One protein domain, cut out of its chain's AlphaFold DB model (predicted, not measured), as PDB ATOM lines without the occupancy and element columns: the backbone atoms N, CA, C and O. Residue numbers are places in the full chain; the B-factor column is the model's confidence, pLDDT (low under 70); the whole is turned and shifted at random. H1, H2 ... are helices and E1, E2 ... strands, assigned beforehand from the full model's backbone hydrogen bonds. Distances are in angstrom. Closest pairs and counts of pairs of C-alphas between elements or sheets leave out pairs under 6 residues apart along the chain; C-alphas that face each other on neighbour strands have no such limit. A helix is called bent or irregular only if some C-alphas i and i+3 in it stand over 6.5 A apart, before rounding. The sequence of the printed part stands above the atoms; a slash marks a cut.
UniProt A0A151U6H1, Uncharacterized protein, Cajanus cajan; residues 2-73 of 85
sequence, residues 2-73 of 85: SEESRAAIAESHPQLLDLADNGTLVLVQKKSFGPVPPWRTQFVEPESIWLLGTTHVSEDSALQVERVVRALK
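What this domain is: This is residues 2 to 73 of the 85 residues of an uncharacterized protein of Cajanus cajan (UniProt A0A151U6H1). A two-stranded hairpin, E1 and E2, has a long looping arm at one end; the helical hairpin of H1 and H2 packs on E1, with H1 over the middle of the strand at Leu 27 and H2 toward its other end at Leu 25, and H3 sits toward that same end on the E2 side, near H2. The tip of the arm, residues 37 to 43, stands free and sticks out from the body. The printed part has 72 residues, with three named helices and two named strands in the order H1 H2 E1 E2 H3; the sheet has the order E1 - E2, antiparallel, and the class is mixed, helices and strands. The whole is loose, with a radius of gyration of the C-alphas of 14.2 A, and elongated, spanning 43 by 26 by 20 A.

Where its parts are: H1 is residues 2 to 12, 15.3 A from first to last C-alpha, beginning at C-alpha 2 at (-43.535, 38.468, -43.652). H2 is residues 14 to 21, 11.0 A long; it is irregular, with C-alphas 15 and 18 7.5 A apart. E1 is residues 25 to 29, 13.3 A long, with C-alpha 25 at (-51.214, 43.043, -40.560). E2 is residues 48 to 52, 13.0 A long. H3, the longest helix, is residues 59 to 72 and measures 20.0 A, ending with C-alpha 72 at (-57.525, 38.670, -31.030).

How they stand to each other: H1 and H2 form a helical hairpin: they touch, the closest C-alphas being those of Ala 10 and Leu 17, 5.6 A apart, at a shallow tilt of 13 degrees, opposite ways. The closest C-alphas of H1 and E1 are those of Ser 5 and Leu 27, 4.9 A apart. Those of H2 and E1 are Leu 19 and Leu 25, 5.1 A apart. E1 and E2 form a hairpin of antiparallel neighbour strands, with 164 degrees between their directions; N 26 and O 51, 2.9 A apart, and N 49 and O 28, 2.8 A apart, are within hydrogen-bond range. The closest C-alphas of E2 and H3 are those of Leu 52 and Val 65, 7.5 A apart. H3 and H2 are close but not clearly touching, with the C-alphas of Leu 16 and Val 68 7.2 A apart, at a steep tilt of 48 degrees, opposite ways. H1 and H3 are apart. In H1 and H3 every O i to N i+4 pair is within hydrogen-bond range; in H2 2 of 4 are, beside 4 of 5 O i to N i+3 pairs.

The domain as a whole: The two C-alphas farthest apart, those of Pro 38 and Glu 59, are separated by 43.3 A. The printed part has no cut. The link from E1 to E2, residues 30 to 47, is long; those from H1 to H2 and from H2 to E1 are tight, and that from E2 to H3 is short. The mean pLDDT of the printed part is 89.4, and residues 32 to 33 are under 70.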
ATOM      1  N   SER A   2     -42.135  38.464 -43.180       71.38
ATOM      2  CA  SER A   2     -43.535  38.468 -43.652       71.38
ATOM      3  C   SER A   2     -44.114  37.069 -43.917       71.38
ATOM      4  O   SER A   2     -45.250  36.827 -43.534       71.38
ATOM      5  N   GLU A   3     -43.350  36.123 -44.482       88.00
ATOM      6  CA  GLU A   3     -43.855  34.759 -44.744       88.00
ATOM      7  C   GLU A   3     -44.155  33.967 -43.465       88.00
ATOM      8  O   GLU A   3     -45.200  33.333 -43.367       88.00
ATOM      9  N   GLU A   4     -43.274  34.041 -42.464       91.38
ATOM     10  CA  GLU A   4     -43.479  33.384 -41.166       91.38
ATOM     11  C   GLU A   4     -44.668  33.994 -40.409       91.38
ATOM     12  O   GLU A   4     -45.515  33.262 -39.901       91.38
ATOM     13  N   SER A   5     -44.779  35.329 -40.413       94.19
ATOM     14  CA  SER A   5     -45.950  36.047 -39.894       94.19
ATOM     15  C   SER A   5     -47.229  35.563 -40.576       94.19
ATOM     16  O   SER A   5     -48.173  35.147 -39.914       94.19
ATOM     17  N   ARG A   6     -47.254  35.573 -41.910       95.88
ATOM     18  CA  ARG A   6     -48.407  35.156 -42.708       95.88
ATOM     19  C   ARG A   6     -48.804  33.704 -42.434       95.88
ATOM     20  O   ARG A   6     -49.988  33.434 -42.271       95.88
ATOM     21  N   ALA A   7     -47.840  32.785 -42.362       96.00
ATOM     22  CA  ALA A   7     -48.100  31.378 -42.067       96.00
ATOM     23  C   ALA A   7     -48.729  31.197 -40.675       96.00
ATOM     24  O   ALA A   7     -49.752  30.529 -40.547       96.00
ATOM     25  N   ALA A   8     -48.182  31.862 -39.654       95.06
ATOM     26  CA  ALA A   8     -48.726  31.817 -38.299       95.06
ATOM     27  C   ALA A   8     -50.133  32.444 -38.204       95.06
ATOM     28  O   ALA A   8     -50.985  31.962 -37.452       95.06
ATOM     29  N   ILE A   9     -50.411  33.495 -38.985       96.69
ATOM     30  CA  ILE A   9     -51.752  34.089 -39.090       96.69
ATOM     31  C   ILE A   9     -52.717  33.122 -39.782       96.69
ATOM     32  O   ILE A   9     -53.816  32.920 -39.278       96.69
ATOM     33  N   ALA A  10     -52.314  32.483 -40.884       97.00
ATOM     34  CA  ALA A  10     -53.146  31.509 -41.592       97.00
ATOM     35  C   ALA A  10     -53.539  30.315 -40.705       97.00
ATOM     36  O   ALA A  10     -54.652  29.808 -40.816       97.00
ATOM     37  N   GLU A  11     -52.638  29.887 -39.821       96.69
ATOM     38  CA  GLU A  11     -52.881  28.792 -38.881       96.69
ATOM     39  C   GLU A  11     -53.797  29.206 -37.717       96.69
ATOM     40  O   GLU A  11     -54.736  28.486 -37.384       96.69
ATOM     41  N   SER A  12     -53.542  30.361 -37.094       95.44
ATOM     42  CA  SER A  12     -54.219  30.759 -35.849       95.44
ATOM     43  C   SER A  12     -55.478  31.608 -36.053       95.44
ATOM     44  O   SER A  12     -56.436  31.488 -35.293       95.44
ATOM     45  N   HIS A  13     -55.477  32.477 -37.065       97.25
ATOM     46  CA  HIS A  13     -56.526  33.461 -37.340       97.25
ATOM     47  C   HIS A  13     -56.749  33.604 -38.858       97.25
ATOM     48  O   HIS A  13     -56.531  34.687 -39.415       97.25
ATOM     49  N   PRO A  14     -57.199  32.540 -39.553       97.06
ATOM     50  CA  PRO A  14     -57.369  32.548 -41.009       97.06
ATOM     51  C   PRO A  14     -58.308  33.656 -41.508       97.06
ATOM     52  O   PRO A  14     -58.137  34.160 -42.613       97.06
ATOM     53  N   GLN A  15     -59.258  34.103 -40.680       97.44
ATOM     54  CA  GLN A  15     -60.150  35.232 -40.961       97.44
ATOM     55  C   GLN A  15     -59.447  36.601 -41.053       97.44
ATOM     56  O   GLN A  15     -60.098  37.601 -41.356       97.44
ATOM     57  N   LEU A  16     -58.152  36.677 -40.734       97.56
ATOM     58  CA  LEU A  16     -57.315  37.873 -40.861       97.56
ATOM     59  C   LEU A  16     -56.245  37.725 -41.956       97.56
ATOM     60  O   LEU A  16     -55.421  38.624 -42.119       97.56
ATOM     61  N   LEU A  17     -56.224  36.605 -42.690       96.88
ATOM     62  CA  LEU A  17     -55.174  36.305 -43.667       96.88
ATOM     63  C   LEU A  17     -55.118  37.329 -44.806       96.88
ATOM     64  O   LEU A  17     -54.030  37.700 -45.226       96.88
ATOM     65  N   ASP A  18     -56.260  37.854 -45.242       96.38
ATOM     66  CA  ASP A  18     -56.347  38.931 -46.235       96.38
ATOM     67  C   ASP A  18     -55.590  40.197 -45.801       96.38
ATOM     68  O   ASP A  18     -54.975  40.860 -46.637       96.38
ATOM     69  N   LEU A  19     -55.568  40.505 -44.498       95.81
ATOM     70  CA  LEU A  19     -54.803  41.634 -43.956       95.81
ATOM     71  C   LEU A  19     -53.296  41.343 -43.905       95.81
ATOM     72  O   LEU A  19     -52.480  42.257 -43.944       95.81
ATOM     73  N   ALA A  20     -52.901  40.076 -43.809       95.75
ATOM     74  CA  ALA A  20     -51.496  39.696 -43.939       95.75
ATOM     75  C   ALA A  20     -51.058  39.699 -45.414       95.75
ATOM     76  O   ALA A  20     -49.971  40.176 -45.735       95.75
ATOM     77  N   ASP A  21     -51.920  39.217 -46.313       95.25
ATOM     78  CA  ASP A  21     -51.688  39.171 -47.761       95.25
ATOM     79  C   ASP A  21     -51.530  40.576 -48.361       95.25
ATOM     80  O   ASP A  21     -50.694  40.783 -49.239       95.25
ATOM     81  N   ASN A  22     -52.294  41.555 -47.868       91.75
ATOM     82  CA  ASN A  22     -52.199  42.947 -48.312       91.75
ATOM     83  C   ASN A  22     -51.117  43.766 -47.567       91.75
ATOM     84  O   ASN A  22     -50.952  44.953 -47.846       91.75
ATOM     85  N   GLY A  23     -50.381  43.152 -46.630       92.00
ATOM     86  CA  GLY A  23     -49.293  43.788 -45.878       92.00
ATOM     87  C   GLY A  23     -49.730  44.745 -44.761       92.00
ATOM     88  O   GLY A  23     -48.887  45.453 -44.213       92.00
ATOM     89  N   THR A  24     -51.015  44.770 -44.411       93.50
ATOM     90  CA  THR A  24     -51.592  45.652 -43.379       93.50
ATOM     91  C   THR A  24     -51.409  45.073 -41.973       93.50
ATOM     92  O   THR A  24     -51.294  45.825 -41.009       93.50
ATOM     93  N   LEU A  25     -51.347  43.746 -41.835       96.50
ATOM     94  CA  LEU A  25     -51.214  43.043 -40.560       96.50
ATOM     95  C   LEU A  25     -49.923  42.221 -40.502       96.50
ATOM     96  O   LEU A  25     -49.656  41.387 -41.366       96.50
ATOM     97  N   VAL A  26     -49.151  42.415 -39.434       96.19
ATOM     98  CA  VAL A  26     -47.917  41.670 -39.162       96.19
ATOM     99  C   VAL A  26     -47.947  41.107 -37.744       96.19
ATOM    100  O   VAL A  26     -48.243  41.818 -36.786       96.19
ATOM    101  N   LEU A  27     -47.598  39.832 -37.609       95.25
ATOM    102  CA  LEU A  27     -47.416  39.134 -36.346       95.25
ATOM    103  C   LEU A  27     -45.922  39.019 -36.030       95.25
ATOM    104  O   LEU A  27     -45.155  38.410 -36.778       95.25
ATOM    105  N   VAL A  28     -45.520  39.568 -34.887       92.50
ATOM    106  CA  VAL A  28     -44.179  39.420 -34.319       92.50
ATOM    107  C   VAL A  28     -44.274  38.534 -33.082       92.50
ATOM    108  O   VAL A  28     -45.008  38.843 -32.148       92.50
ATOM    109  N   GLN A  29     -43.554  37.414 -33.064       88.62
ATOM    110  CA  GLN A  29     -43.576  36.468 -31.946       88.62
ATOM    111  C   GLN A  29     -42.394  36.711 -31.005       88.62
ATOM    112  O   GLN A  29     -41.318  37.103 -31.448       88.62
ATOM    113  N   LYS A  30     -42.562  36.405 -29.716       80.62
ATOM    114  CA  LYS A  30     -41.536  36.580 -28.673       80.62
ATOM    115  C   LYS A  30     -40.161  36.012 -29.030       80.62
ATOM    116  O   LYS A  30     -39.144  36.641 -28.772       80.62
ATOM    117  N   LYS A  31     -40.121  34.854 -29.700       72.75
ATOM    118  CA  LYS A  31     -38.879  34.213 -30.181       72.75
ATOM    119  C   LYS A  31     -38.032  35.099 -31.113       72.75
ATOM    120  O   LYS A  31     -36.885  34.764 -31.384       72.75
ATOM    121  N   SER A  32     -38.601  36.185 -31.636       69.56
ATOM    122  CA  SER A  32     -37.926  37.147 -32.508       69.56
ATOM    123  C   SER A  32     -37.160  38.235 -31.749       69.56
ATOM    124  O   SER A  32     -36.399  38.967 -32.379       69.56
ATOM    125  N   PHE A  33     -37.328  38.354 -30.430       66.62
ATOM    126  CA  PHE A  33     -36.648  39.358 -29.617       66.62
ATOM    127  C   PHE A  33     -35.486  38.749 -28.818       66.62
ATOM    128  O   PHE A  33     -35.489  37.576 -28.445       66.62
ATOM    129  N   GLY A  34     -34.433  39.547 -28.615       71.69
ATOM    130  CA  GLY A  34     -33.264  39.159 -27.825       71.69
ATOM    131  C   GLY A  34     -33.561  39.079 -26.319       71.69
ATOM    132  O   GLY A  34     -34.673  39.367 -25.885       71.69
ATOM    133  N   PRO A  35     -32.572  38.717 -25.485       76.94
ATOM    134  CA  PRO A  35     -32.780  38.584 -24.044       76.94
ATOM    135  C   PRO A  35     -33.239  39.902 -23.401       76.94
ATOM    136  O   PRO A  35     -32.719  40.975 -23.721       76.94
ATOM    137  N   VAL A  36     -34.170  39.813 -22.440       75.50
ATOM    138  CA  VAL A  36     -34.616  40.966 -21.644       75.50
ATOM    139  C   VAL A  36     -33.414  41.558 -20.898       75.50
ATOM    140  O   VAL A  36     -32.730  40.830 -20.172       75.50
ATOM    141  N   PRO A  37     -33.137  42.866 -21.036       81.69
ATOM    142  CA  PRO A  37     -32.005  43.472 -20.359       81.69
ATOM    143  C   PRO A  37     -32.104  43.385 -18.824       81.69
ATOM    144  O   PRO A  37     -33.192  43.590 -18.278       81.69
ATOM    145  N   PRO A  38     -30.982  43.191 -18.099       81.69
ATOM    146  CA  PRO A  38     -30.992  42.984 -16.646       81.69
ATOM    147  C   PRO A  38     -31.607  44.130 -15.835       81.69
ATOM    148  O   PRO A  38     -32.081  43.913 -14.727       81.69
ATOM    149  N   TRP A  39     -31.612  45.357 -16.363       83.06
ATOM    150  CA  TRP A  39     -32.190  46.531 -15.695       83.06
ATOM    151  C   TRP A  39     -33.714  46.631 -15.830       83.06
ATOM    152  O   TRP A  39     -34.324  47.518 -15.235       83.06
ATOM    153  N   ARG A  40     -34.349  45.749 -16.611       82.44
ATOM    154  CA  ARG A  40     -35.791  45.769 -16.882       82.44
ATOM    155  C   ARG A  40     -36.502  44.563 -16.259       82.44
ATOM    156  O   ARG A  40     -37.361  43.954 -16.882       82.44
ATOM    157  N   THR A  41     -36.161  44.231 -15.012       74.88
ATOM    158  CA  THR A  41     -36.618  43.011 -14.313       74.88
ATOM    159  C   THR A  41     -38.131  42.886 -14.128       74.88
ATOM    160  O   THR A  41     -38.626  41.777 -13.974       74.88
ATOM    161  N   GLN A  42     -38.874  43.997 -14.145       80.62
ATOM    162  CA  GLN A  42     -40.340  44.000 -14.025       80.62
ATOM    163  C   GLN A  42     -41.067  43.916 -15.375       80.62
ATOM    164  O   GLN A  42     -42.292  43.837 -15.412       80.62
ATOM    165  N   PHE A  43     -40.343  43.975 -16.494       77.38
ATOM    166  CA  PHE A  43     -40.946  43.894 -17.818       77.38
ATOM    167  C   PHE A  43     -41.166  42.440 -18.215       77.38
ATOM    168  O   PHE A  43     -40.221  41.660 -18.313       77.38
ATOM    169  N   VAL A  44     -42.422  42.111 -18.489       77.00
ATOM    170  CA  VAL A  44     -42.809  40.849 -19.110       77.00
ATOM    171  C   VAL A  44     -43.045  41.127 -20.585       77.00
ATOM    172  O   VAL A  44     -43.922  41.911 -20.945       77.00
ATOM    173  N   GLU A  45     -42.228  40.516 -21.434       77.25
ATOM    174  CA  GLU A  45     -42.405  40.602 -22.878       77.25
ATOM    175  C   GLU A  45     -43.657  39.826 -23.309       77.25
ATOM    176  O   GLU A  45     -43.826  38.680 -22.873       77.25
ATOM    177  N   PRO A  46     -44.531  40.412 -24.148       86.12
ATOM    178  CA  PRO A  46     -45.699  39.704 -24.646       86.12
ATOM    179  C   PRO A  46     -45.294  38.519 -25.528       86.12
ATOM    180  O   PRO A  46     -44.317  38.575 -26.272       86.12
ATOM    181  N   GLU A  47     -46.091  37.451 -25.500       87.44
ATOM    182  CA  GLU A  47     -45.864  36.269 -26.346       87.44
ATOM    183  C   GLU A  47     -45.971  36.594 -27.846       87.44
ATOM    184  O   GLU A  47     -45.299  35.989 -28.686       87.44
ATOM    185  N   SER A  48     -46.794  37.591 -28.186       91.69
ATOM    186  CA  SER A  48     -46.921  38.117 -29.539       91.69
ATOM    187  C   SER A  48     -47.270  39.601 -29.553       91.69
ATOM    188  O   SER A  48     -47.937  40.109 -28.653       91.69
ATOM    189  N   ILE A  49     -46.842  40.284 -30.609       93.69
ATOM    190  CA  ILE A  49     -47.213  41.656 -30.938       93.69
ATOM    191  C   ILE A  49     -47.851  41.631 -32.324       93.69
ATOM    192  O   ILE A  49     -47.264  41.117 -33.276       93.69
ATOM    193  N   TRP A  50     -49.047  42.201 -32.427       95.69
ATOM    194  CA  TRP A  50     -49.789  42.326 -33.676       95.69
ATOM    195  C   TRP A  50     -49.746  43.782 -34.124       95.69
ATOM    196  O   TRP A  50     -50.256  44.665 -33.435       95.69
ATOM    197  N   LEU A  51     -49.100  44.030 -35.259       95.62
ATOM    198  CA  LEU A  51     -48.947  45.355 -35.844       95.62
ATOM    199  C   LEU A  51     -49.959  45.507 -36.973       95.62
ATOM    200  O   LEU A  51     -49.895  44.773 -37.956       95.62
ATOM    201  N   LEU A  52     -50.877  46.459 -36.820       95.31
ATOM    202  CA  LEU A  52     -51.865  46.811 -37.832       95.31
ATOM    203  C   LEU A  52     -51.546  48.207 -38.377       95.31
ATOM    204  O   LEU A  52     -51.685  49.204 -37.667       95.31
ATOM    205  N   GLY A  53     -51.108  48.275 -39.631       93.19
ATOM    206  CA  GLY A  53     -50.906  49.530 -40.347       93.19
ATOM    207  C   GLY A  53     -52.237  50.067 -40.857       93.19
ATOM    208  O   GLY A  53     -52.972  49.356 -41.520       93.19
ATOM    209  N   THR A  54     -52.562  51.324 -40.582       90.25
ATOM    210  CA  THR A  54     -53.765  51.970 -41.130       90.25
ATOM    211  C   THR A  54     -53.375  53.217 -41.910       90.25
ATOM    212  O   THR A  54     -52.330  53.822 -41.662       90.25
ATOM    213  N   THR A  55     -54.197  53.597 -42.886       82.00
ATOM    214  CA  THR A  55     -53.980  54.800 -43.696       82.00
ATOM    215  C   THR A  55     -55.116  55.781 -43.425       82.00
ATOM    216  O   THR A  55     -56.238  55.574 -43.881       82.00
ATOM    217  N   HIS A  56     -54.803  56.872 -42.715       73.50
ATOM    218  CA  HIS A  56     -55.752  57.906 -42.270       73.50
ATOM    219  C   HIS A  56     -56.876  57.387 -41.346       73.50
ATOM    220  O   HIS A  56     -57.003  56.199 -41.068       73.50
ATOM    221  N   VAL A  57     -57.720  58.301 -40.856       74.75
ATOM    222  CA  VAL A  57     -58.964  57.968 -40.142       74.75
ATOM    223  C   VAL A  57     -60.058  57.698 -41.181       74.75
ATOM    224  O   VAL A  57     -60.924  58.538 -41.418       74.75
ATOM    225  N   SER A  58     -59.958  56.566 -41.878       86.19
ATOM    226  CA  SER A  58     -60.982  56.100 -42.823       86.19
ATOM    227  C   SER A  58     -61.923  55.088 -42.165       86.19
ATOM    228  O   SER A  58     -61.559  54.429 -41.188       86.19
ATOM    229  N   GLU A  59     -63.134  54.945 -42.710       90.75
ATOM    230  CA  GLU A  59     -64.088  53.917 -42.271       90.75
ATOM    231  C   GLU A  59     -63.500  52.507 -42.422       90.75
ATOM    232  O   GLU A  59     -63.606  51.693 -41.509       90.75
ATOM    233  N   ASP A  60     -62.784  52.248 -43.520       90.88
ATOM    234  CA  ASP A  60     -62.108  50.971 -43.758       90.88
ATOM    235  C   ASP A  60     -61.056  50.664 -42.678       90.88
ATOM    236  O   ASP A  60     -61.036  49.571 -42.116       90.88
ATOM    237  N   SER A  61     -60.248  51.657 -42.289       91.31
ATOM    238  CA  SER A  61     -59.288  51.496 -41.188       91.31
ATOM    239  C   SER A  61     -59.982  51.187 -39.857       91.31
ATOM    240  O   SER A  61     -59.511  50.333 -39.107       91.31
ATOM    241  N   ALA A  62     -61.123  51.822 -39.568       92.38
ATOM    242  CA  ALA A  62     -61.897  51.530 -38.361       92.38
ATOM    243  C   ALA A  62     -62.464  50.098 -38.373       92.38
ATOM    244  O   ALA A  62     -62.359  49.391 -37.368       92.38
ATOM    245  N   LEU A  63     -62.997  49.647 -39.514       94.50
ATOM    246  CA  LEU A  63     -63.514  48.286 -39.687       94.50
ATOM    247  C   LEU A  63     -62.412  47.235 -39.529       94.50
ATOM    248  O   LEU A  63     -62.618  46.223 -38.860       94.50
ATOM    249  N   GLN A  64     -61.228  47.471 -40.096       94.62
ATOM    250  CA  GLN A  64     -60.084  46.568 -39.950       94.62
ATOM    251  C   GLN A  64     -59.615  46.476 -38.493       94.62
ATOM    252  O   GLN A  64     -59.414  45.369 -37.986       94.62
ATOM    253  N   VAL A  65     -59.505  47.613 -37.793       95.25
ATOM    254  CA  VAL A  65     -59.168  47.653 -36.359       95.25
ATOM    255  C   VAL A  65     -60.192  46.868 -35.544       95.25
ATOM    256  O   VAL A  65     -59.811  46.019 -34.739       95.25
ATOM    257  N   GLU A  66     -61.486  47.101 -35.769       96.62
ATOM    258  CA  GLU A  66     -62.553  46.371 -35.086       96.62
ATOM    259  C   GLU A  66     -62.424  44.861 -35.314       96.62
ATOM    260  O   GLU A  66     -62.478  44.078 -34.359       96.62
ATOM    261  N   ARG A  67     -62.210  44.445 -36.568       96.44
ATOM    262  CA  ARG A  67     -62.080  43.033 -36.947       96.44
ATOM    263  C   ARG A  67     -60.923  42.361 -36.212       96.44
ATOM    264  O   ARG A  67     -61.098  41.273 -35.664       96.44
ATOM    265  N   VAL A  68     -59.769  43.026 -36.155       97.25
ATOM    266  CA  VAL A  68     -58.567  42.528 -35.475       97.25
ATOM    267  C   VAL A  68     -58.774  42.464 -33.963       97.25
ATOM    268  O   VAL A  68     -58.548  41.416 -33.361       97.25
ATOM    269  N   VAL A  69     -59.270  43.534 -33.334       97.31
ATOM    270  CA  VAL A  69     -59.482  43.573 -31.876       97.31
ATOM    271  C   VAL A  69     -60.502  42.522 -31.434       97.31
ATOM    272  O   VAL A  69     -60.287  41.847 -30.427       97.31
ATOM    273  N   ARG A  70     -61.587  42.324 -32.193       97.44
ATOM    274  CA  ARG A  70     -62.591  41.292 -31.886       97.44
ATOM    275  C   ARG A  70     -62.042  39.876 -32.013       97.44
ATOM    276  O   ARG A  70     -62.396  39.028 -31.194       97.44
ATOM    277  N   ALA A  71     -61.223  39.620 -33.032       97.50
ATOM    278  CA  ALA A  71     -60.627  38.311 -33.263       97.50
ATOM    279  C   ALA A  71     -59.581  37.969 -32.195       97.50
ATOM    280  O   ALA A  71     -59.628  36.880 -31.632       97.50
ATOM    281  N   LEU A  72     -58.679  38.909 -31.899       96.12
ATOM    282  CA  LEU A  72     -57.525  38.670 -31.030       96.12
ATOM    283  C   LEU A  72     -57.830  38.837 -29.539       96.12
ATOM    284  O   LEU A  72     -57.172  38.204 -28.722       96.12
ATOM    285  N   LYS A  73     -58.793  39.700 -29.183       96.31
ATOM    286  CA  LYS A  73     -59.091  40.101 -27.794       96.31
ATOM    287  C   LYS A  73     -57.812  40.425 -26.991       96.31
ATOM    288  O   LYS A  73     -57.568  39.788 -25.968       96.31
TER     289      LYS A  73